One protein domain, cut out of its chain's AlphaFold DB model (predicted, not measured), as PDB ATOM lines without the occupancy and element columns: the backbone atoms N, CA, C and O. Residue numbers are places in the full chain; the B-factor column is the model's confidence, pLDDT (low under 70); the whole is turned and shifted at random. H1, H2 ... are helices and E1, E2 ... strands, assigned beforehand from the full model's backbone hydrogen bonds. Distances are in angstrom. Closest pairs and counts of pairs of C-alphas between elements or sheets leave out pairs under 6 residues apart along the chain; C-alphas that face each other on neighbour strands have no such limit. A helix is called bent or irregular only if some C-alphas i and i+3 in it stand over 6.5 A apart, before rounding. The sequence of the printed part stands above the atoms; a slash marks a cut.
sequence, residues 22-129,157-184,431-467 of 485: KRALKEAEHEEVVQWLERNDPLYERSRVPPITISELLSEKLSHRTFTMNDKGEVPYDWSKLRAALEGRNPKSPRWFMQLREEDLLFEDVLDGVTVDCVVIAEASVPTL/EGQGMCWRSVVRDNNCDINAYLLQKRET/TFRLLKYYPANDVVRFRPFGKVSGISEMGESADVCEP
ATOM      1  N   LYS A  22     165.329 170.106 200.280       82.53
ATOM      2  CA  LYS A  22     164.555 170.344 201.511       82.53
ATOM      3  C   LYS A  22     163.907 171.729 201.551       82.53
ATOM      4  O   LYS A  22     162.828 171.862 202.113       82.53
ATOM      5  N   ARG A  23     164.560 172.761 201.004       81.74
ATOM      6  CA  ARG A  23     163.974 174.107 200.892       81.74
ATOM      7  C   ARG A  23     162.836 174.132 199.878       81.74
ATOM      8  O   ARG A  23     161.782 174.641 200.217       81.74
ATOM      9  N   ALA A  24     163.029 173.521 198.712       81.83
ATOM     10  CA  ALA A  24     161.998 173.420 197.683       81.83
ATOM     11  C   ALA A  24     160.769 172.640 198.176       81.83
ATOM     12  O   ALA A  24     159.648 173.073 197.947       81.83
ATOM     13  N   LEU A  25     160.972 171.542 198.917       83.79
ATOM     14  CA  LEU A  25     159.872 170.787 199.526       83.79
ATOM     15  C   LEU A  25     159.089 171.648 200.528       83.79
ATOM     16  O   LEU A  25     157.870 171.698 200.466       83.79
ATOM     17  N   LYS A  26     159.789 172.384 201.401       82.95
ATOM     18  CA  LYS A  26     159.150 173.295 202.362       82.95
ATOM     19  C   LYS A  26     158.422 174.462 201.698       82.95
ATOM     20  O   LYS A  26     157.415 174.915 202.222       82.95
ATOM     21  N   GLU A  27     158.949 174.981 200.593       84.23
ATOM     22  CA  GLU A  27     158.314 176.059 199.826       84.23
ATOM     23  C   GLU A  27     157.049 175.555 199.119       84.23
ATOM     24  O   GLU A  27     156.024 176.226 199.180       84.23
ATOM     25  N   ALA A  28     157.081 174.340 198.562       82.63
ATOM     26  CA  ALA A  28     155.906 173.691 197.984       82.63
ATOM     27  C   ALA A  28     154.831 173.380 199.042       82.63
ATOM     28  O   ALA A  28     153.665 173.697 198.833       82.63
ATOM     29  N   GLU A  29     155.221 172.834 200.201       82.89
ATOM     30  CA  GLU A  29     154.311 172.623 201.340       82.89
ATOM     31  C   GLU A  29     153.704 173.951 201.821       82.89
ATOM     32  O   GLU A  29     152.511 174.035 202.099       82.89
ATOM     33  N   HIS A  30     154.509 175.016 201.888       80.31
ATOM     34  CA  HIS A  30     154.041 176.348 202.261       80.31
ATOM     35  C   HIS A  30     153.014 176.894 201.259       80.31
ATOM     36  O   HIS A  30     151.984 177.427 201.667       80.31
ATOM     37  N   GLU A  31     153.271 176.769 199.957       82.79
ATOM     38  CA  GLU A  31     152.350 177.221 198.910       82.79
ATOM     39  C   GLU A  31     151.048 176.405 198.894       82.79
ATOM     40  O   GLU A  31     149.964 176.982 198.799       82.79
ATOM     41  N   GLU A  32     151.129 175.086 199.083       84.80
ATOM     42  CA  GLU A  32     149.954 174.216 199.194       84.80
ATOM     43  C   GLU A  32     149.074 174.608 200.389       84.80
ATOM     44  O   GLU A  32     147.850 174.718 200.253       84.80
ATOM     45  N   VAL A  33     149.687 174.893 201.544       83.17
ATOM     46  CA  VAL A  33     148.966 175.378 202.728       83.17
ATOM     47  C   VAL A  33     148.311 176.729 202.448       83.17
ATOM     48  O   VAL A  33     147.138 176.900 202.767       83.17
ATOM     49  N   VAL A  34     149.009 177.679 201.818       83.68
ATOM     50  CA  VAL A  34     148.428 178.989 201.462       83.68
ATOM     51  C   VAL A  34     147.205 178.827 200.556       83.68
ATOM     52  O   VAL A  34     146.143 179.366 200.869       83.68
ATOM     53  N   GLN A  35     147.307 178.017 199.499       84.02
ATOM     54  CA  GLN A  35     146.185 177.748 198.594       84.02
ATOM     55  C   GLN A  35     145.038 177.003 199.286       84.02
ATOM     56  O   GLN A  35     143.868 177.168 198.932       84.02
ATOM     57  N   TRP A  36     145.344 176.126 200.243       87.46
ATOM     58  CA  TRP A  36     144.321 175.478 201.053       87.46
ATOM     59  C   TRP A  36     143.602 176.502 201.932       87.46
ATOM     60  O   TRP A  36     142.374 176.527 201.938       87.46
ATOM     61  N   LEU A  37     144.339 177.380 202.611       86.78
ATOM     62  CA  LEU A  37     143.777 178.423 203.467       86.78
ATOM     63  C   LEU A  37     142.859 179.355 202.679       86.78
ATOM     64  O   LEU A  37     141.723 179.570 203.081       86.78
ATOM     65  N   GLU A  38     143.290 179.838 201.517       82.86
ATOM     66  CA  GLU A  38     142.472 180.722 200.676       82.86
ATOM     67  C   GLU A  38     141.157 180.068 200.225       82.86
ATOM     68  O   GLU A  38     140.117 180.726 200.141       82.86
ATOM     69  N   ARG A  39     141.170 178.749 199.992       83.62
ATOM     70  CA  ARG A  39     139.981 177.974 199.600       83.62
ATOM     71  C   ARG A  39     139.085 177.564 200.764       83.62
ATOM     72  O   ARG A  39     137.898 177.317 200.539       83.62
ATOM     73  N   ASN A  40     139.618 177.459 201.978       85.98
ATOM     74  CA  ASN A  40     138.903 176.875 203.119       85.98
ATOM     75  C   ASN A  40     138.601 177.875 204.235       85.98
ATOM     76  O   ASN A  40     137.757 177.572 205.068       85.98
ATOM     77  N   ASP A  41     139.208 179.061 204.238       85.46
ATOM     78  CA  ASP A  41     138.884 180.103 205.210       85.46
ATOM     79  C   ASP A  41     137.504 180.713 204.891       85.46
ATOM     80  O   ASP A  41     137.341 181.324 203.822       85.46
ATOM     81  N   PRO A  42     136.493 180.533 205.761       79.32
ATOM     82  CA  PRO A  42     135.133 181.007 205.502       79.32
ATOM     83  C   PRO A  42     135.005 182.535 205.605       79.32
ATOM     84  O   PRO A  42     134.058 183.128 205.076       79.32
ATOM     85  N   LEU A  43     135.955 183.199 206.268       86.00
ATOM     86  CA  LEU A  43     135.893 184.635 206.515       86.00
ATOM     87  C   LEU A  43     136.525 185.470 205.419       86.00
ATOM     88  O   LEU A  43     136.272 186.675 205.379       86.00
ATOM     89  N   TYR A  44     137.312 184.871 204.527       86.26
ATOM     90  CA  TYR A  44     137.788 185.600 203.363       86.26
ATOM     91  C   TYR A  44     136.627 186.023 202.475       86.26
ATOM     92  O   TYR A  44     135.733 185.244 202.129       86.26
ATOM     93  N   GLU A  45     136.641 187.302 202.111       80.65
ATOM     94  CA  GLU A  45     135.685 187.845 201.167       80.65
ATOM     95  C   GLU A  45     136.011 187.323 199.765       80.65
ATOM     96  O   GLU A  45     136.936 187.795 199.110       80.65
ATOM     97  N   ARG A  46     135.261 186.308 199.324       73.99
ATOM     98  CA  ARG A  46     135.377 185.712 197.981       73.99
ATOM     99  C   ARG A  46     134.403 186.315 196.978       73.99
ATOM    100  O   ARG A  46     134.369 185.885 195.824       73.99
ATOM    101  N   SER A  47     133.548 187.244 197.405       70.52
ATOM    102  CA  SER A  47     132.671 187.937 196.468       70.52
ATOM    103  C   SER A  47     133.488 188.716 195.436       70.52
ATOM    104  O   SER A  47     134.662 189.018 195.626       70.52
ATOM    105  N   ARG A  48     132.842 189.095 194.330       73.96
ATOM    106  CA  ARG A  48     133.434 189.949 193.283       73.96
ATOM    107  C   ARG A  48     133.671 191.398 193.741       73.96
ATOM    108  O   ARG A  48     133.786 192.292 192.907       73.96
ATOM    109  N   VAL A  49     133.666 191.653 195.047       82.21
ATOM    110  CA  VAL A  49     133.959 192.965 195.609       82.21
ATOM    111  C   VAL A  49     135.460 193.220 195.420       82.21
ATOM    112  O   VAL A  49     136.264 192.357 195.772       82.21
ATOM    113  N   PRO A  50     135.860 194.365 194.836       88.02
ATOM    114  CA  PRO A  50     137.273 194.669 194.616       88.02
ATOM    115  C   PRO A  50     138.037 194.701 195.949       88.02
ATOM    116  O   PRO A  50     137.427 194.955 196.986       88.02
ATOM    117  N   PRO A  51     139.354 194.469 195.982       92.48
ATOM    118  CA  PRO A  51     140.135 194.673 197.202       92.48
ATOM    119  C   PRO A  51     140.098 196.146 197.649       92.48
ATOM    120  O   PRO A  51     139.738 197.028 196.870       92.48
ATOM    121  N   ILE A  52     140.446 196.408 198.908       94.07
ATOM    122  CA  ILE A  52     140.581 197.770 199.441       94.07
ATOM    123  C   ILE A  52     141.949 198.300 199.028       94.07
ATOM    124  O   ILE A  52     142.966 197.663 199.302       94.07
ATOM    125  N   THR A  53     142.000 199.467 198.401       96.67
ATOM    126  CA  THR A  53     143.289 200.118 198.111       96.67
ATOM    127  C   THR A  53     143.851 200.801 199.363       96.67
ATOM    128  O   THR A  53     143.091 201.187 200.251       96.67
ATOM    129  N   ILE A  54     145.173 200.979 199.467       96.19
ATOM    130  CA  ILE A  54     145.793 201.723 200.586       96.19
ATOM    131  C   ILE A  54     145.188 203.127 200.688       96.19
ATOM    132  O   ILE A  54     144.896 203.601 201.789       96.19
ATOM    133  N   SER A  55     144.962 203.786 199.554       94.38
ATOM    134  CA  SER A  55     144.329 205.099 199.549       94.38
ATOM    135  C   SER A  55     142.868 205.052 200.005       94.38
ATOM    136  O   SER A  55     142.496 205.888 200.824       94.38
ATOM    137  N   GLU A  56     142.063 204.063 199.605       94.25
ATOM    138  CA  GLU A  56     140.700 203.863 200.143       94.25
ATOM    139  C   GLU A  56     140.724 203.599 201.658       94.25
ATOM    140  O   GLU A  56     139.946 204.187 202.405       94.25
ATOM    141  N   LEU A  57     141.642 202.759 202.145       94.06
ATOM    142  CA  LEU A  57     141.780 202.468 203.573       94.06
ATOM    143  C   LEU A  57     141.985 203.755 204.385       94.06
ATOM    144  O   LEU A  57     141.260 203.997 205.347       94.06
ATOM    145  N   LEU A  58     142.957 204.574 203.983       92.03
ATOM    146  CA  LEU A  58     143.377 205.757 204.737       92.03
ATOM    147  C   LEU A  58     142.496 206.988 204.495       92.03
ATOM    148  O   LEU A  58     142.559 207.934 205.273       92.03
ATOM    149  N   SER A  59     141.696 207.003 203.427       88.25
ATOM    150  CA  SER A  59     140.825 208.140 203.108       88.25
ATOM    151  C   SER A  59     139.345 207.871 203.327       88.25
ATOM    152  O   SER A  59     138.631 208.836 203.564       88.25
ATOM    153  N   GLU A  60     138.874 206.619 203.278       89.05
ATOM    154  CA  GLU A  60     137.450 206.264 203.350       89.05
ATOM    155  C   GLU A  60     137.084 205.354 204.528       89.05
ATOM    156  O   GLU A  60     135.979 205.463 205.060       89.05
ATOM    157  N   LYS A  61     137.966 204.438 204.945       90.04
ATOM    158  CA  LYS A  61     137.611 203.453 205.987       90.04
ATOM    159  C   LYS A  61     137.777 203.966 207.415       90.04
ATOM    160  O   LYS A  61     137.167 203.403 208.314       90.04
ATOM    161  N   LEU A  62     138.576 205.011 207.609       87.69
ATOM    162  CA  LEU A  62     138.742 205.684 208.896       87.69
ATOM    163  C   LEU A  62     137.481 206.497 209.247       87.69
ATOM    164  O   LEU A  62     136.972 207.240 208.396       87.69
ATOM    165  N   SER A  63     136.993 206.344 210.481       84.48
ATOM    166  CA  SER A  63     135.843 207.063 211.050       84.48
ATOM    167  C   SER A  63     136.218 208.497 211.440       84.48
ATOM    168  O   SER A  63     135.487 209.441 211.140       84.48
ATOM    169  N   HIS A  64     137.383 208.671 212.062       81.82
ATOM    170  CA  HIS A  64     137.929 209.928 212.568       81.82
ATOM    171  C   HIS A  64     139.096 210.369 211.686       81.82
ATOM    172  O   HIS A  64     140.260 210.085 211.962       81.82
ATOM    173  N   ARG A  65     138.787 211.056 210.583       77.88
ATOM    174  CA  ARG A  65     139.791 211.449 209.574       77.88
ATOM    175  C   ARG A  65     140.447 212.787 209.859       77.88
ATOM    176  O   ARG A  65     141.599 212.984 209.481       77.88
ATOM    177  N   THR A  66     139.706 213.692 210.482       78.49
ATOM    178  CA  THR A  66     140.118 215.066 210.742       78.49
ATOM    179  C   THR A  66     140.053 215.378 212.231       78.49
ATOM    180  O   THR A  66     139.357 214.719 213.004       78.49
ATOM    181  N   PHE A  67     140.799 216.399 212.631       75.79
ATOM    182  CA  PHE A  67     140.717 217.034 213.940       75.79
ATOM    183  C   PHE A  67     140.660 218.549 213.752       75.79
ATOM    184  O   PHE A  67     141.128 219.074 212.744       75.79
ATOM    185  N   THR A  68     140.080 219.262 214.716       72.93
ATOM    186  CA  THR A  68     139.953 220.724 214.646       72.93
ATOM    187  C   THR A  68     141.133 221.397 215.339       72.93
ATOM    188  O   THR A  68     141.418 221.116 216.500       72.93
ATOM    189  N   MET A  69     141.806 222.311 214.639       67.85
ATOM    190  CA  MET A  69     142.813 223.211 215.200       67.85
ATOM    191  C   MET A  69     142.250 224.623 215.335       67.85
ATOM    192  O   MET A  69     141.676 225.142 214.377       67.85
ATOM    193  N   ASN A  70     142.519 225.278 216.469       72.20
ATOM    194  CA  ASN A  70     142.084 226.657 216.736       72.20
ATOM    195  C   ASN A  70     142.478 227.639 215.613       72.20
ATOM    196  O   ASN A  70     141.678 228.495 215.252       72.20
ATOM    197  N   ASP A  71     143.665 227.466 215.017       76.08
ATOM    198  CA  ASP A  71     144.208 228.405 214.021       76.08
ATOM    199  C   ASP A  71     144.029 227.957 212.557       76.08
ATOM    200  O   ASP A  71     144.190 228.764 211.642       76.08
ATOM    201  N   LYS A  72     143.753 226.667 212.305       72.73
ATOM    202  CA  LYS A  72     143.762 226.075 210.947       72.73
ATOM    203  C   LYS A  72     142.441 225.427 210.524       72.73
ATOM    204  O   LYS A  72     142.325 225.036 209.365       72.73
ATOM    205  N   GLY A  73     141.458 225.323 211.417       79.67
ATOM    206  CA  GLY A  73     140.222 224.582 211.155       79.67
ATOM    207  C   GLY A  73     140.445 223.067 211.156       79.67
ATOM    208  O   GLY A  73     141.334 222.573 211.851       79.67
ATOM    209  N   GLU A  74     139.629 222.323 210.406       80.93
ATOM    210  CA  GLU A  74     139.769 220.869 210.281       80.93
ATOM    211  C   GLU A  74     141.002 220.476 209.457       80.93
ATOM    212  O   GLU A  74     141.157 220.870 208.301       80.93
ATOM    213  N   VAL A  75     141.867 219.651 210.046       78.76
ATOM    214  CA  VAL A  75     143.095 219.135 209.430       78.76
ATOM    215  C   VAL A  75     143.050 217.606 209.458       78.76
ATOM    216  O   VAL A  75     142.639 217.038 210.472       78.76
ATOM    217  N   PRO A  76     143.437 216.903 208.375       82.73
ATOM    218  CA  PRO A  76     143.487 215.449 208.382       82.73
ATOM    219  C   PRO A  76     144.593 214.922 209.299       82.73
ATOM    220  O   PRO A  76     145.669 215.511 209.405       82.73
ATOM    221  N   TYR A  77     144.344 213.775 209.921       83.23
ATOM    222  CA  TYR A  77     145.369 213.039 210.651       83.23
ATOM    223  C   TYR A  77     146.482 212.548 209.718       83.23
ATOM    224  O   TYR A  77     146.219 212.091 208.602       83.23
ATOM    225  N   ASP A  78     147.732 212.594 210.192       85.81
ATOM    226  CA  ASP A  78     148.871 212.096 209.426       85.81
ATOM    227  C   ASP A  78     149.048 210.580 209.591       85.81
ATOM    228  O   ASP A  78     149.486 210.087 210.627       85.81
ATOM    229  N   TRP A  79     148.760 209.838 208.525       90.33
ATOM    230  CA  TRP A  79     148.946 208.388 208.446       90.33
ATOM    231  C   TRP A  79     150.183 207.975 207.637       90.33
ATOM    232  O   TRP A  79     150.288 206.820 207.218       90.33
ATOM    233  N   SER A  80     151.131 208.888 207.408       90.59
ATOM    234  CA  SER A  80     152.349 208.668 206.613       90.59
ATOM    235  C   SER A  80     153.137 207.428 207.043       90.59
ATOM    236  O   SER A  80     153.560 206.643 206.194       90.59
ATOM    237  N   LYS A  81     153.273 207.188 208.354       90.62
ATOM    238  CA  LYS A  81     153.957 206.002 208.899       90.62
ATOM    239  C   LYS A  81     153.266 204.693 208.524       90.62
ATOM    240  O   LYS A  81     153.923 203.773 208.037       90.62
ATOM    241  N   LEU A  82     151.950 204.604 208.731       93.70
ATOM    242  CA  LEU A  82     151.179 203.414 208.364       93.70
ATOM    243  C   LEU A  82     151.175 203.222 206.843       93.70
ATOM    244  O   LEU A  82     151.367 202.104 206.370       93.70
ATOM    245  N   ARG A  83     151.022 204.307 206.074       94.99
ATOM    246  CA  ARG A  83     151.112 204.286 204.610       94.99
ATOM    247  C   ARG A  83     152.448 203.712 204.147       94.99
ATOM    248  O   ARG A  83     152.448 202.753 203.382       94.99
ATOM    249  N   ALA A  84     153.566 204.231 204.652       95.33
ATOM    250  CA  ALA A  84     154.900 203.746 204.307       95.33
ATOM    251  C   ALA A  84     155.086 202.265 204.682       95.33
ATOM    252  O   ALA A  84     155.654 201.495 203.907       95.33
ATOM    253  N   ALA A  85     154.563 201.845 205.839       95.52
ATOM    254  CA  ALA A  85     154.591 200.446 206.251       95.52
ATOM    255  C   ALA A  85     153.795 199.550 205.288       95.52
ATOM    256  O   ALA A  85     154.294 198.501 204.894       95.52
ATOM    257  N   LEU A  86     152.597 199.962 204.865       96.90
ATOM    258  CA  LEU A  86     151.774 199.229 203.896       96.90
ATOM    259  C   LEU A  86     152.415 199.193 202.501       96.90
ATOM    260  O   LEU A  86     152.471 198.139 201.866       96.90
ATOM    261  N   GLU A  87     152.947 200.317 202.027       96.31
ATOM    262  CA  GLU A  87     153.607 200.432 200.723       96.31
ATOM    263  C   GLU A  87     154.932 199.657 200.667       96.31
ATOM    264  O   GLU A  87     155.310 199.160 199.605       96.31
ATOM    265  N   GLY A  88     155.615 199.467 201.799       95.51
ATOM    266  CA  GLY A  88     156.824 198.643 201.903       95.51
ATOM    267  C   GLY A  88     156.582 197.129 201.811       95.51
ATOM    268  O   GLY A  88     157.528 196.362 201.621       95.51
ATOM    269  N   ARG A  89     155.328 196.672 201.918       96.38
ATOM    270  CA  ARG A  89     154.967 195.242 201.920       96.38
ATOM    271  C   ARG A  89     154.830 194.654 200.523       96.38
ATOM    272  O   ARG A  89     154.622 195.369 199.549       96.38
ATOM    273  N   ASN A  90     154.935 193.336 200.420       94.61
ATOM    274  CA  ASN A  90     154.826 192.581 199.171       94.61
ATOM    275  C   ASN A  90     154.109 191.233 199.418       94.61
ATOM    276  O   ASN A  90     153.853 190.898 200.576       94.61
ATOM    277  N   PRO A  91     153.819 190.424 198.381       90.91
ATOM    278  CA  PRO A  91     153.086 189.163 198.553       90.91
ATOM    279  C   PRO A  91     153.789 188.136 199.455       90.91
ATOM    280  O   PRO A  91     153.152 187.252 200.016       90.91
ATOM    281  N   LYS A  92     155.117 188.249 199.626       90.61
ATOM    282  CA  LYS A  92     155.921 187.381 200.503       90.61
ATOM    283  C   LYS A  92     156.051 187.923 201.930       90.61
ATOM    284  O   LYS A  92     156.696 187.287 202.761       90.61
ATOM    285  N   SER A  93     155.493 189.100 202.223       94.23
ATOM    286  CA  SER A  93     155.473 189.646 203.580       94.23
ATOM    287  C   SER A  93     154.630 188.758 204.508       94.23
ATOM    288  O   SER A  93     153.647 188.175 204.047       94.23
ATOM    289  N   PRO A  94     154.958 188.670 205.812       93.88
ATOM    290  CA  PRO A  94     154.135 187.968 206.800       93.88
ATOM    291  C   PRO A  94     152.687 188.458 206.767       93.88
ATOM    292  O   PRO A  94     152.464 189.664 206.652       93.88
ATOM    293  N   ARG A  95     151.707 187.555 206.850       94.01
ATOM    294  CA  ARG A  95     150.292 187.899 206.630       94.01
ATOM    295  C   ARG A  95     149.791 188.855 207.708       94.01
ATOM    296  O   ARG A  95     149.982 188.597 208.893       94.01
ATOM    297  N   TRP A  96     149.146 189.946 207.306       96.23
ATOM    298  CA  TRP A  96     148.567 190.926 208.228       96.23
ATOM    299  C   TRP A  96     147.055 190.772 208.332       96.23
ATOM    300  O   TRP A  96     146.354 190.837 207.324       96.23
ATOM    301  N   PHE A  97     146.561 190.638 209.560       94.68
ATOM    302  CA  PHE A  97     145.146 190.754 209.898       94.68
ATOM    303  C   PHE A  97     144.930 192.072 210.641       94.68
ATOM    304  O   PHE A  97     145.347 192.216 211.789       94.68
ATOM    305  N   MET A  98     144.344 193.044 209.950       94.83
ATOM    306  CA  MET A  98     144.175 194.427 210.380       94.83
ATOM    307  C   MET A  98     142.753 194.691 210.871       94.83
ATOM    308  O   MET A  98     141.772 194.308 210.231       94.83
ATOM    309  N   GLN A  99     142.635 195.435 211.961       92.74
ATOM    310  CA  GLN A  99     141.370 195.895 212.505       92.74
ATOM    311  C   GLN A  99     141.436 197.395 212.787       92.74
ATOM    312  O   GLN A  99     142.367 197.860 213.443       92.74
ATOM    313  N   LEU A 100     140.427 198.131 212.317       91.30
ATOM    314  CA  LEU A 100     140.209 199.529 212.692       91.30
ATOM    315  C   LEU A 100     139.466 199.595 214.024       91.30
ATOM    316  O   LEU A 100     138.496 198.858 214.242       91.30
ATOM    317  N   ARG A 101     139.933 200.467 214.908       86.25
ATOM    318  CA  ARG A 101     139.404 200.663 216.256       86.25
ATOM    319  C   ARG A 101     139.312 202.148 216.552       86.25
ATOM    320  O   ARG A 101     140.126 202.912 216.059       86.25
ATOM    321  N   GLU A 102     138.370 202.497 217.411       84.57
ATOM    322  CA  GLU A 102     138.260 203.821 218.014       84.57
ATOM    323  C   GLU A 102     138.859 203.730 219.422       84.57
ATOM    324  O   GLU A 102     138.570 202.782 220.163       84.57
ATOM    325  N   GLU A 103     139.726 204.673 219.779       80.09
ATOM    326  CA  GLU A 103     140.258 204.805 221.132       80.09
ATOM    327  C   GLU A 103     140.129 206.241 221.621       80.09
ATOM    328  O   GLU A 103     140.510 207.182 220.925       80.09
ATOM    329  N   ASP A 104     139.635 206.386 222.847       75.57
ATOM    330  CA  ASP A 104     139.626 207.661 223.549       75.57
ATOM    331  C   ASP A 104     141.007 207.920 224.139       75.57
ATOM    332  O   ASP A 104     141.528 207.137 224.941       75.57
ATOM    333  N   LEU A 105     141.603 209.036 223.741       71.04
ATOM    334  CA  LEU A 105     142.904 209.467 224.208       71.04
ATOM    335  C   LEU A 105     142.786 210.811 224.913       71.04
ATOM    336  O   LEU A 105     142.048 211.695 224.491       71.04
ATOM    337  N   LEU A 106     143.550 210.968 225.987       65.84
ATOM    338  CA  LEU A 106     143.679 212.242 226.683       65.84
ATOM    339  C   LEU A 106     144.766 213.081 226.013       65.84
ATOM    340  O   LEU A 106     145.833 212.555 225.663       65.84
ATOM    341  N   PHE A 107     144.519 214.384 225.889       63.85
ATOM    342  CA  PHE A 107     145.581 215.338 225.582       63.85
ATOM    343  C   PHE A 107     146.632 215.316 226.705       63.85
ATOM    344  O   PHE A 107     146.301 215.149 227.879       63.85
ATOM    345  N   GLU A 108     147.918 215.482 226.372       60.99
ATOM    346  CA  GLU A 108     148.987 215.518 227.383       60.99
ATOM    347  C   GLU A 108     148.771 216.594 228.459       60.99
ATOM    348  O   GLU A 108     149.146 216.344 229.609       60.99
ATOM    349  N   ASP A 109     148.122 217.705 228.089       59.34
ATOM    350  CA  ASP A 109     148.025 218.941 228.875       59.34
ATOM    351  C   ASP A 109     146.584 219.350 229.259       59.34
ATOM    352  O   ASP A 109     146.397 220.333 229.976       59.34
ATOM    353  N   VAL A 110     145.551 218.622 228.806       55.71
ATOM    354  CA  VAL A 110     144.131 218.954 229.052       55.71
ATOM    355  C   VAL A 110     143.349 217.685 229.403       55.71
ATOM    356  O   VAL A 110     143.627 216.617 228.868       55.71
ATOM    357  N   LEU A 111     142.355 217.797 230.293       55.87
ATOM    358  CA  LEU A 111     141.433 216.697 230.635       55.87
ATOM    359  C   LEU A 111     140.420 216.374 229.524       55.87
ATOM    360  O   LEU A 111     139.601 215.472 229.694       55.87
ATOM    361  N   ASP A 112     140.465 217.098 228.409       64.07
ATOM    362  CA  ASP A 112     139.623 216.813 227.260       64.07
ATOM    363  C   ASP A 112     140.072 215.490 226.614       64.07
ATOM    364  O   ASP A 112     141.262 215.171 226.518       64.07
ATOM    365  N   GLY A 113     139.099 214.675 226.218       66.87
ATOM    366  CA  GLY A 113     139.333 213.447 225.469       66.87
ATOM    367  C   GLY A 113     139.151 213.693 223.976       66.87
ATOM    368  O   GLY A 113     138.248 214.425 223.572       66.87
ATOM    369  N   VAL A 114     139.978 213.058 223.150       74.30
ATOM    370  CA  VAL A 114     139.762 212.938 221.707       74.30
ATOM    371  C   VAL A 114     139.643 211.465 221.346       74.30
ATOM    372  O   VAL A 114     140.483 210.656 221.733       74.30
ATOM    373  N   THR A 115     138.612 211.110 220.587       78.45
ATOM    374  CA  THR A 115     138.509 209.781 219.985       78.45
ATOM    375  C   THR A 115     139.298 209.777 218.682       78.45
ATOM    376  O   THR A 115     139.048 210.599 217.794       78.45
ATOM    377  N   VAL A 116     140.263 208.869 218.566       81.70
ATOM    378  CA  VAL A 116     141.043 208.670 217.339       81.70
ATOM    379  C   VAL A 116     140.866 207.256 216.822       81.70
ATOM    380  O   VAL A 116     140.665 206.315 217.593       81.70
ATOM    381  N   ASP A 117     141.013 207.094 215.511       87.03
ATOM    382  CA  ASP A 117     141.186 205.764 214.953       87.03
ATOM    383  C   ASP A 117     142.590 205.231 215.258       87.03
ATOM    384  O   ASP A 117     143.590 205.951 215.186       87.03
ATOM    385  N   CYS A 118     142.679 203.932 215.526       87.58
ATOM    386  CA  CYS A 118     143.926 203.188 215.527       87.58
ATOM    387  C   CYS A 118     143.785 201.895 214.718       87.58
ATOM    388  O   CYS A 118     142.693 201.348 214.527       87.58
ATOM    389  N   VAL A 119     144.917 201.408 214.213       91.06
ATOM    390  CA  VAL A 119     144.996 200.178 213.426       91.06
ATOM    391  C   VAL A 119     145.755 199.130 214.217       91.06
ATOM    392  O   VAL A 119     146.962 199.246 214.447       91.06
ATOM    393  N   VAL A 120     145.034 198.089 214.618       91.09
ATOM    394  CA  VAL A 120     145.574 196.924 215.318       91.09
ATOM    395  C   VAL A 120     145.850 195.826 214.305       91.09
ATOM    396  O   VAL A 120     144.989 195.495 213.493       91.09
ATOM    397  N   ILE A 121     147.051 195.252 214.344       93.10
ATOM    398  CA  ILE A 121     147.509 194.271 213.361       93.10
ATOM    399  C   ILE A 121     148.047 193.038 214.074       93.10
ATOM    400  O   ILE A 121     148.990 193.128 214.860       93.10
ATOM    401  N   ALA A 122     147.487 191.876 213.743       93.42
ATOM    402  CA  ALA A 122     148.095 190.587 214.039       93.42
ATOM    403  C   ALA A 122     148.908 190.130 212.817       93.42
ATOM    404  O   ALA A 122     148.354 189.741 211.786       93.42
ATOM    405  N   GLU A 123     150.231 190.211 212.923       94.73
ATOM    406  CA  GLU A 123     151.186 189.762 211.913       94.73
ATOM    407  C   GLU A 123     151.503 188.278 212.125       94.73
ATOM    408  O   GLU A 123     152.196 187.911 213.073       94.73
ATOM    409  N   ALA A 124     151.006 187.415 211.241       93.61
ATOM    410  CA  ALA A 124     151.263 185.982 211.286       93.61
ATOM    411  C   ALA A 124     152.593 185.643 210.597       93.61
ATOM    412  O   ALA A 124     152.760 185.866 209.395       93.61
ATOM    413  N   SER A 125     153.528 185.057 211.349       89.57
ATOM    414  CA  SER A 125     154.826 184.603 210.817       89.57
ATOM    415  C   SER A 125     154.744 183.347 209.939       89.57
ATOM    416  O   SER A 125     155.698 183.026 209.232       89.57
ATOM    417  N   VAL A 126     153.612 182.641 209.977       89.04
ATOM    418  CA  VAL A 126     153.337 181.429 209.199       89.04
ATOM    419  C   VAL A 126     151.955 181.530 208.546       89.04
ATOM    420  O   VAL A 126     151.081 182.210 209.095       89.04
ATOM    421  N   PRO A 127     151.714 180.858 207.405       87.27
ATOM    422  CA  PRO A 127     150.372 180.727 206.851       87.27
ATOM    423  C   PRO A 127     149.415 180.133 207.886       87.27
ATOM    424  O   PRO A 127     149.709 179.112 208.504       87.27
ATOM    425  N   THR A 128     148.274 180.785 208.083       91.65
ATOM    426  CA  THR A 128     147.263 180.391 209.066       91.65
ATOM    427  C   THR A 128     145.879 180.803 208.601       91.65
ATOM    428  O   THR A 128     145.736 181.789 207.867       91.65
ATOM    429  N   LEU A 129     144.863 180.084 209.086       91.62
ATOM    430  CA  LEU A 129     143.485 180.566 209.074       91.62
ATOM    431  C   LEU A 129     143.420 181.942 209.733       91.62
ATOM    432  O   LEU A 129     144.154 182.220 210.693       91.62
ATOM    433  N   GLU A 157     132.025 184.844 211.733       82.86
ATOM    434  CA  GLU A 157     131.293 184.562 210.490       82.86
ATOM    435  C   GLU A 157     129.795 184.881 210.606       82.86
ATOM    436  O   GLU A 157     129.220 185.527 209.731       82.86
ATOM    437  N   GLY A 158     129.184 184.520 211.738       80.71
ATOM    438  CA  GLY A 158     127.767 184.764 212.017       80.71
ATOM    439  C   GLY A 158     127.405 186.230 212.282       80.71
ATOM    440  O   GLY A 158     126.230 186.539 212.447       80.71
ATOM    441  N   GLN A 159     128.385 187.137 212.322       83.24
ATOM    442  CA  GLN A 159     128.181 188.563 212.613       83.24
ATOM    443  C   GLN A 159     128.131 189.433 211.350       83.24
ATOM    444  O   GLN A 159     128.179 190.660 211.434       83.24
ATOM    445  N   GLY A 160     128.083 188.816 210.165       84.88
ATOM    446  CA  GLY A 160     128.112 189.547 208.899       84.88
ATOM    447  C   GLY A 160     129.431 190.289 208.685       84.88
ATOM    448  O   GLY A 160     129.434 191.365 208.098       84.88
ATOM    449  N   MET A 161     130.543 189.738 209.175       88.29
ATOM    450  CA  MET A 161     131.889 190.283 208.994       88.29
ATOM    451  C   MET A 161     132.738 189.390 208.088       88.29
ATOM    452  O   MET A 161     132.465 188.197 207.926       88.29
ATOM    453  N   CYS A 162     133.762 189.983 207.481       90.78
ATOM    454  CA  CYS A 162     134.735 189.301 206.640       90.78
ATOM    455  C   CYS A 162     136.107 189.979 206.696       90.78
ATOM    456  O   CYS A 162     136.237 191.154 207.046       90.78
ATOM    457  N   TRP A 163     137.124 189.220 206.307       92.82
ATOM    458  CA  TRP A 163     138.471 189.702 206.038       92.82
ATOM    459  C   TRP A 163     138.583 190.019 204.544       92.82
ATOM    460  O   TRP A 163     138.526 189.116 203.704       92.82
ATOM    461  N   ARG A 164     138.732 191.303 204.201       93.08
ATOM    462  CA  ARG A 164     138.888 191.771 202.814       93.08
ATOM    463  C   ARG A 164     140.342 192.109 202.528       93.08
ATOM    464  O   ARG A 164     140.988 192.760 203.340       93.08
ATOM    465  N   SER A 165     140.845 191.676 201.375       93.97
ATOM    466  CA  SER A 165     142.219 191.960 200.954       93.97
ATOM    467  C   SER A 165     142.458 193.467 200.829       93.97
ATOM    468  O   SER A 165     141.620 194.193 200.286       93.97
ATOM    469  N   VAL A 166     143.604 193.912 201.338       96.02
ATOM    470  CA  VAL A 166     144.154 195.250 201.139       96.02
ATOM    471  C   VAL A 166     145.278 195.140 200.118       96.02
ATOM    472  O   VAL A 166     146.160 194.292 200.255       96.02
ATOM    473  N   VAL A 167     145.254 196.001 199.106       96.63
ATOM    474  CA  VAL A 167     146.237 196.055 198.016       96.63
ATOM    475  C   VAL A 167     146.796 197.460 197.876       96.63
ATOM    476  O   VAL A 167     146.188 198.440 198.307       96.63
ATOM    477  N   ARG A 168     147.955 197.582 197.232       96.71
ATOM    478  CA  ARG A 168     148.450 198.892 196.788       96.71
ATOM    479  C   ARG A 168     147.495 199.508 195.766       96.71
ATOM    480  O   ARG A 168     146.751 198.802 195.095       96.71
ATOM    481  N   ASP A 169     147.597 200.817 195.572       94.54
ATOM    482  CA  ASP A 169     146.749 201.563 194.629       94.54
ATOM    483  C   ASP A 169     146.911 201.099 193.164       94.54
ATOM    484  O   ASP A 169     146.027 201.295 192.336       94.54
ATOM    485  N   ASN A 170     148.016 200.421 192.843       93.66
ATOM    486  CA  ASN A 170     148.253 199.763 191.556       93.66
ATOM    487  C   ASN A 170     147.773 198.292 191.511       93.66
ATOM    488  O   ASN A 170     148.186 197.542 190.626       93.66
ATOM    489  N   ASN A 171     146.938 197.869 192.465       92.55
ATOM    490  CA  ASN A 171     146.437 196.504 192.666       92.55
ATOM    491  C   ASN A 171     147.505 195.437 192.970       92.55
ATOM    492  O   ASN A 171     147.225 194.242 192.870       92.55
ATOM    493  N   CYS A 172     148.724 195.823 193.363       94.04
ATOM    494  CA  CYS A 172     149.706 194.851 193.839       94.04
ATOM    495  C   CYS A 172     149.332 194.319 195.230       94.04
ATOM    496  O   CYS A 172     149.082 195.098 196.154       94.04
ATOM    497  N   ASP A 173     149.371 192.996 195.381       93.26
ATOM    498  CA  ASP A 173     149.143 192.316 196.655       93.26
ATOM    499  C   ASP A 173     150.248 192.624 197.685       93.26
ATOM    500  O   ASP A 173     151.442 192.694 197.368       93.26
ATOM    501  N   ILE A 174     149.828 192.816 198.934       95.01
ATOM    502  CA  ILE A 174     150.675 193.094 200.102       95.01
ATOM    503  C   ILE A 174     150.433 192.104 201.255       95.01
ATOM    504  O   ILE A 174     150.877 192.348 202.384       95.01
ATOM    505  N   ASN A 175     149.710 191.007 200.989       93.67
ATOM    506  CA  ASN A 175     149.342 189.957 201.939       93.67
ATOM    507  C   ASN A 175     148.772 190.532 203.249       93.67
ATOM    508  O   ASN A 175     149.232 190.214 204.350       93.67
ATOM    509  N   ALA A 176     147.824 191.460 203.123       95.71
ATOM    510  CA  ALA A 176     147.166 192.128 204.237       95.71
ATOM    511  C   ALA A 176     145.647 192.095 204.055       95.71
ATOM    512  O   ALA A 176     145.144 192.160 202.934       95.71
ATOM    513  N   TYR A 177     144.925 191.989 205.166       95.25
ATOM    514  CA  TYR A 177     143.479 191.834 205.187       95.25
ATOM    515  C   TYR A 177     142.874 192.720 206.266       95.25
ATOM    516  O   TYR A 177     143.375 192.743 207.386       95.25
ATOM    517  N   LEU A 178     141.780 193.404 205.950       94.96
ATOM    518  CA  LEU A 178     141.031 194.247 206.873       94.96
ATOM    519  C   LEU A 178     139.752 193.543 207.327       94.96
ATOM    520  O   LEU A 178     138.977 193.085 206.484       94.96
ATOM    521  N   LEU A 179     139.505 193.498 208.637       93.42
ATOM    522  CA  LEU A 179     138.217 193.078 209.183       93.42
ATOM    523  C   LEU A 179     137.176 194.174 208.941       93.42
ATOM    524  O   LEU A 179     137.307 195.289 209.446       93.42
ATOM    525  N   GLN A 180     136.119 193.847 208.206       89.98
ATOM    526  CA  GLN A 180     135.018 194.768 207.927       89.98
ATOM    527  C   GLN A 180     133.667 194.046 207.930       89.98
ATOM    528  O   GLN A 180     133.601 192.816 207.877       89.98
ATOM    529  N   LYS A 181     132.564 194.803 207.956       87.61
ATOM    530  CA  LYS A 181     131.246 194.233 207.654       87.61
ATOM    531  C   LYS A 181     131.218 193.776 206.195       87.61
ATOM    532  O   LYS A 181     131.747 194.456 205.315       87.61
ATOM    533  N   ARG A 182     130.576 192.638 205.934       84.57
ATOM    534  CA  ARG A 182     130.232 192.221 204.577       84.57
ATOM    535  C   ARG A 182     129.322 193.287 203.988       84.57
ATOM    536  O   ARG A 182     128.329 193.673 204.602       84.57
ATOM    537  N   GLU A 183     129.663 193.756 202.796       74.88
ATOM    538  CA  GLU A 183     128.767 194.612 202.034       74.88
ATOM    539  C   GLU A 183     127.548 193.769 201.645       74.88
ATOM    540  O   GLU A 183     127.567 193.040 200.653       74.88
ATOM    541  N   THR A 184     126.458 193.873 202.404       64.77
ATOM    542  CA  THR A 184     125.127 193.518 201.915       64.77
ATOM    543  C   THR A 184     124.723 194.573 200.900       64.77
ATOM    544  O   THR A 184     123.830 195.390 201.119       64.77
ATOM    545  N   THR A 431     152.961 182.707 217.508       90.87
ATOM    546  CA  THR A 431     153.442 182.885 216.130       90.87
ATOM    547  C   THR A 431     153.063 184.247 215.557       90.87
ATOM    548  O   THR A 431     153.552 184.610 214.483       90.87
ATOM    549  N   PHE A 432     152.194 184.980 216.255       92.36
ATOM    550  CA  PHE A 432     151.781 186.314 215.877       92.36
ATOM    551  C   PHE A 432     152.665 187.345 216.559       92.36
ATOM    552  O   PHE A 432     152.978 187.226 217.743       92.36
ATOM    553  N   ARG A 433     153.001 188.381 215.799       91.56
ATOM    554  CA  ARG A 433     153.499 189.646 216.318       91.56
ATOM    555  C   ARG A 433     152.365 190.666 216.269       91.56
ATOM    556  O   ARG A 433     151.625 190.716 215.289       91.56
ATOM    557  N   LEU A 434     152.216 191.472 217.308       90.89
ATOM    558  CA  LEU A 434     151.199 192.507 217.398       90.89
ATOM    559  C   LEU A 434     151.769 193.884 217.111       90.89
ATOM    560  O   LEU A 434     152.703 194.337 217.773       90.89
ATOM    561  N   LEU A 435     151.156 194.572 216.159       91.12
ATOM    562  CA  LEU A 435     151.515 195.932 215.786       91.12
ATOM    563  C   LEU A 435     150.317 196.844 216.037       91.12
ATOM    564  O   LEU A 435     149.175 196.470 215.760       91.12
ATOM    565  N   LYS A 436     150.585 198.047 216.531       89.59
ATOM    566  CA  LYS A 436     149.583 199.086 216.747       89.59
ATOM    567  C   LYS A 436     150.046 200.375 216.086       89.59
ATOM    568  O   LYS A 436     151.138 200.854 216.382       89.59
ATOM    569  N   TYR A 437     149.221 200.912 215.196       90.11
ATOM    570  CA  TYR A 437     149.482 202.168 214.501       90.11
ATOM    571  C   TYR A 437     148.426 203.204 214.866       90.11
ATOM    572  O   TYR A 437     147.227 202.945 214.761       90.11
ATOM    573  N   TYR A 438     148.891 204.381 215.244       87.21
ATOM    574  CA  TYR A 438     148.112 205.606 215.377       87.21
ATOM    575  C   TYR A 438     148.530 206.580 214.271       87.21
ATOM    576  O   TYR A 438     149.581 206.383 213.640       87.21
ATOM    577  N   PRO A 439     147.759 207.656 214.045       84.74
ATOM    578  CA  PRO A 439     148.288 208.772 213.280       84.74
ATOM    579  C   PRO A 439     149.490 209.403 214.002       84.74
ATOM    580  O   PRO A 439     149.638 209.255 215.213       84.74
ATOM    581  N   ALA A 440     150.384 210.071 213.273       78.01
ATOM    582  CA  ALA A 440     151.542 210.737 213.863       78.01
ATOM    583  C   ALA A 440     151.113 211.913 214.768       78.01
ATOM    584  O   ALA A 440     150.245 212.711 214.411       78.01
ATOM    585  N   ASN A 441     151.749 212.019 215.941       61.22
ATOM    586  CA  ASN A 441     151.343 212.900 217.049       61.22
ATOM    587  C   ASN A 441     151.963 214.303 216.991       61.22
ATOM    588  O   ASN A 441     152.049 214.982 218.015       61.22
ATOM    589  N   ASP A 442     152.420 214.760 215.827       57.04
ATOM    590  CA  ASP A 442     153.184 216.011 215.728       57.04
ATOM    591  C   ASP A 442     152.353 217.241 216.144       57.04
ATOM    592  O   ASP A 442     152.904 218.295 216.455       57.04
ATOM    593  N   VAL A 443     151.022 217.102 216.160       53.25
ATOM    594  CA  VAL A 443     150.080 218.222 216.247       53.25
ATOM    595  C   VAL A 443     149.178 218.162 217.483       53.25
ATOM    596  O   VAL A 443     148.999 219.170 218.161       53.25
ATOM    597  N   VAL A 444     148.646 216.983 217.804       53.08
ATOM    598  CA  VAL A 444     147.940 216.706 219.055       53.08
ATOM    599  C   VAL A 444     148.758 215.665 219.797       53.08
ATOM    600  O   VAL A 444     148.763 214.493 219.422       53.08
ATOM    601  N   ARG A 445     149.460 216.081 220.854       55.97
ATOM    602  CA  ARG A 445     150.134 215.134 221.741       55.97
ATOM    603  C   ARG A 445     149.087 214.406 222.572       55.97
ATOM    604  O   ARG A 445     148.774 214.790 223.693       55.97
ATOM    605  N   PHE A 446     148.498 213.377 221.991       61.81
ATOM    606  CA  PHE A 446     147.802 212.350 222.742       61.81
ATOM    607  C   PHE A 446     148.804 211.257 223.137       61.81
ATOM    608  O   PHE A 446     149.843 211.104 222.491       61.81
ATOM    609  N   ARG A 447     148.523 210.495 224.199       62.33
ATOM    610  CA  ARG A 447     149.430 209.455 224.728       62.33
ATOM    611  C   ARG A 447     149.054 208.067 224.180       62.33
ATOM    612  O   ARG A 447     148.069 207.506 224.661       62.33
ATOM    613  N   PRO A 448     149.807 207.460 223.239       62.90
ATOM    614  CA  PRO A 448     149.552 206.085 222.813       62.90
ATOM    615  C   PRO A 448     149.764 205.130 223.989       62.90
ATOM    616  O   PRO A 448     150.831 205.131 224.609       62.90
ATOM    617  N   PHE A 449     148.776 204.294 224.300       64.45
ATOM    618  CA  PHE A 449     148.985 203.217 225.262       64.45
ATOM    619  C   PHE A 449     149.561 202.018 224.512       64.45
ATOM    620  O   PHE A 449     149.003 201.578 223.506       64.45
ATOM    621  N   GLY A 450     150.636 201.425 225.036       65.79
ATOM    622  CA  GLY A 450     151.227 200.213 224.464       65.79
ATOM    623  C   GLY A 450     150.292 199.001 224.492       65.79
ATOM    624  O   GLY A 450     150.709 197.935 224.068       65.79
ATOM    625  N   LYS A 451     149.055 199.135 224.990       70.15
ATOM    626  CA  LYS A 451     148.077 198.062 225.083       70.15
ATOM    627  C   LYS A 451     147.324 197.894 223.763       70.15
ATOM    628  O   LYS A 451     146.730 198.845 223.274       70.15
ATOM    629  N   VAL A 452     147.282 196.696 223.210       60.53
ATOM    630  CA  VAL A 452     146.384 196.256 222.155       60.53
ATOM    631  C   VAL A 452     145.017 195.952 222.752       60.53
ATOM    632  O   VAL A 452     144.692 194.823 223.118       60.53
ATOM    633  N   SER A 453     144.186 196.982 222.804       69.58
ATOM    634  CA  SER A 453     142.739 196.808 222.844       69.58
ATOM    635  C   SER A 453     142.318 196.113 221.548       69.58
ATOM    636  O   SER A 453     142.745 196.515 220.470       69.58
ATOM    637  N   GLY A 454     141.519 195.050 221.619       64.99
ATOM    638  CA  GLY A 454     141.089 194.322 220.411       64.99
ATOM    639  C   GLY A 454     141.393 192.833 220.410       64.99
ATOM    640  O   GLY A 454     140.720 192.086 219.713       64.99
ATOM    641  N   ILE A 455     142.385 192.379 221.181       71.41
ATOM    642  CA  ILE A 455     142.846 190.987 221.120       71.41
ATOM    643  C   ILE A 455     142.693 190.335 222.486       71.41
ATOM    644  O   ILE A 455     143.443 190.630 223.408       71.41
ATOM    645  N   SER A 456     141.732 189.416 222.612       70.58
ATOM    646  CA  SER A 456     141.327 188.892 223.926       70.58
ATOM    647  C   SER A 456     142.428 188.126 224.674       70.58
ATOM    648  O   SER A 456     142.442 188.131 225.903       70.58
ATOM    649  N   GLU A 457     143.349 187.453 223.977       62.73
ATOM    650  CA  GLU A 457     144.341 186.611 224.656       62.73
ATOM    651  C   GLU A 457     145.703 187.283 224.853       62.73
ATOM    652  O   GLU A 457     146.463 186.863 225.726       62.73
ATOM    653  N   MET A 458     146.081 188.279 224.053       53.06
ATOM    654  CA  MET A 458     147.400 188.894 224.201       53.06
ATOM    655  C   MET A 458     147.398 189.750 225.466       53.06
ATOM    656  O   MET A 458     146.617 190.686 225.592       53.06
ATOM    657  N   GLY A 459     148.240 189.359 226.435       53.09
ATOM    658  CA  GLY A 459     148.556 190.198 227.584       53.09
ATOM    659  C   GLY A 459     148.964 191.541 227.020       53.09
ATOM    660  O   GLY A 459     149.726 191.577 226.061       53.09
ATOM    661  N   GLU A 460     148.327 192.585 227.517       56.49
ATOM    662  CA  GLU A 460     147.771 193.621 226.662       56.49
ATOM    663  C   GLU A 460     148.800 194.365 225.801       56.49
ATOM    664  O   GLU A 460     148.373 195.099 224.952       56.49
ATOM    665  N   SER A 461     150.116 194.209 225.921       72.95
ATOM    666  CA  SER A 461     151.121 194.937 225.139       72.95
ATOM    667  C   SER A 461     151.206 194.582 223.642       72.95
ATOM    668  O   SER A 461     151.223 193.411 223.266       72.95
ATOM    669  N   ALA A 462     151.384 195.600 222.798       81.25
ATOM    670  CA  ALA A 462     151.836 195.479 221.416       81.25
ATOM    671  C   ALA A 462     153.345 195.194 221.374       81.25
ATOM    672  O   ALA A 462     154.099 195.755 222.170       81.25
ATOM    673  N   ASP A 463     153.802 194.393 220.409       85.42
ATOM    674  CA  ASP A 463     155.237 194.222 220.133       85.42
ATOM    675  C   ASP A 463     155.829 195.467 219.460       85.42
ATOM    676  O   ASP A 463     157.020 195.750 219.581       85.42
ATOM    677  N   VAL A 464     154.997 196.205 218.721       86.20
ATOM    678  CA  VAL A 464     155.331 197.497 218.115       86.20
ATOM    679  C   VAL A 464     154.163 198.447 218.291       86.20
ATOM    680  O   VAL A 464     153.032 198.106 217.955       86.20
ATOM    681  N   CYS A 465     154.455 199.658 218.749       85.12
ATOM    682  CA  CYS A 465     153.517 200.769 218.775       85.12
ATOM    683  C   CYS A 465     154.140 201.930 218.000       85.12
ATOM    684  O   CYS A 465     155.267 202.318 218.302       85.12
ATOM    685  N   GLU A 466     153.429 202.458 217.007       85.84
ATOM    686  CA  GLU A 466     153.863 203.603 216.208       85.84
ATOM    687  C   GLU A 466     152.785 204.698 216.216       85.84
ATOM    688  O   GLU A 466     151.670 204.430 215.765       85.84
ATOM    689  N   PRO A 467     153.083 205.916 216.713       78.69
ATOM    690  CA  PRO A 467     154.328 206.308 217.375       78.69
ATOM    691  C   PRO A 467     154.546 205.527 218.691       78.69
ATOM    692  O   PRO A 467     153.596 204.948 219.231       78.69
TER     693      PRO A 467
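AT A GLANCE: This is residues 22 to 129, 157 to 184 and 431 to 467 of the 485 residues of an uncharacterized protein of Trypanosoma cruzi (strain CL Brener) (UniProt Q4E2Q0). A strongly twisted sheet of six strands curls round the short helix H3, and a second short helix, H2, touches H3 on the same face of that sheet. The longest helix, H1, is at one end of the long axis, where its residues 22 to 29 stick out, and the small hairpin of E1 and E2 is at the other end. The printed part has 173 residues, with three named helices and eight named strands in the order H1 H2 E1 E2 H3 E3 E4 E5 E6 E7 E8, and its class is mixed, helices and strands. The large sheet has the order E5 E6 E3 E4 E7 E8 and is mixed; E1 and E2 make a separate antiparallel sheet. The whole is compact, with a radius of gyration of the C-alphas of 17.7 A, yet elongated in outline, with spans of 59 by 34 by 33 A.

HOW THE PARTS SIT: H1, residues 22 to 40, touches no helix and is not on the large sheet, with 0 pairs of C-alphas within 10 A. Residues 52 to 53 pair in parallel with residues 166 to 167 of E5, an edge strand of residues 161 to 167. H2, residues 54 to 61, is on the sheet at a height of 7.6 A and over none of its strands, but only just: 2 of its C-alphas fall on E3, residues 95 to 106. The hairpin of E1, residues 66 to 69, and E2, residues 73 to 76, is antiparallel, with N 69 and O 73 2.8 A apart. H3, residues 80 to 87, touches H2 at a steep tilt of 56 degrees, opposite ways; the closest C-alphas, of Ile 54 and Arg 83, are 7.1 A apart. E3 and E4, residues 113 to 124, form an antiparallel hairpin, with N 99 and O 120 2.8 A apart. E5 and E6, residues 173 to 181, form another, with N 166 and O 176 2.8 A apart. E6 and E3 are parallel, with N 98 and O 177 2.8 A apart. E7, residues 432 to 437, is antiparallel to E4, with N 121 and O 435 2.8 A apart. E8, residues 464 to 466, is the other edge strand and is parallel to E7, with N 436 and O 464 2.8 A apart. In H1, H2 and H3 every O i to N i+4 pair is within hydrogen-bond range.

IN THESE COORDINATES: H1 begins at C-alpha 22, (164.555, 170.344, 201.511), and is 26.5 A long. H2 and H3 have eight residues each; H2 is neither bent nor irregular, but only just: C-alphas 58 and 61 are 6.3 A apart. E1 and E2 have four residues each. E3 is 32.2 A long and bends by 58 degrees at residue 102; E4 is 33.1 A long. E5 measures 19.0 A and E6 21.1 A, with a bend of 62 degrees at residue 176. E7 measures 16.1 A, and E8, of three residues, ends at C-alpha 466, (153.863, 203.603, 216.208).

THE WHOLE: The C-alphas farthest apart, those of Lys 22 and Asp 71, are 62.8 A apart. Residues 130 to 156 are not printed, with 12.9 A between C-alphas 129 and 157; residues 185 to 430 are not printed, with 33.4 A between C-alphas 184 and 431. The long links are H1 to H2, with 13 residues, and E7 to E8, with 26. The mean pLDDT of the printed part is 82.9; 27 residues are under 70, among them 106 to 113 and 441 to 450.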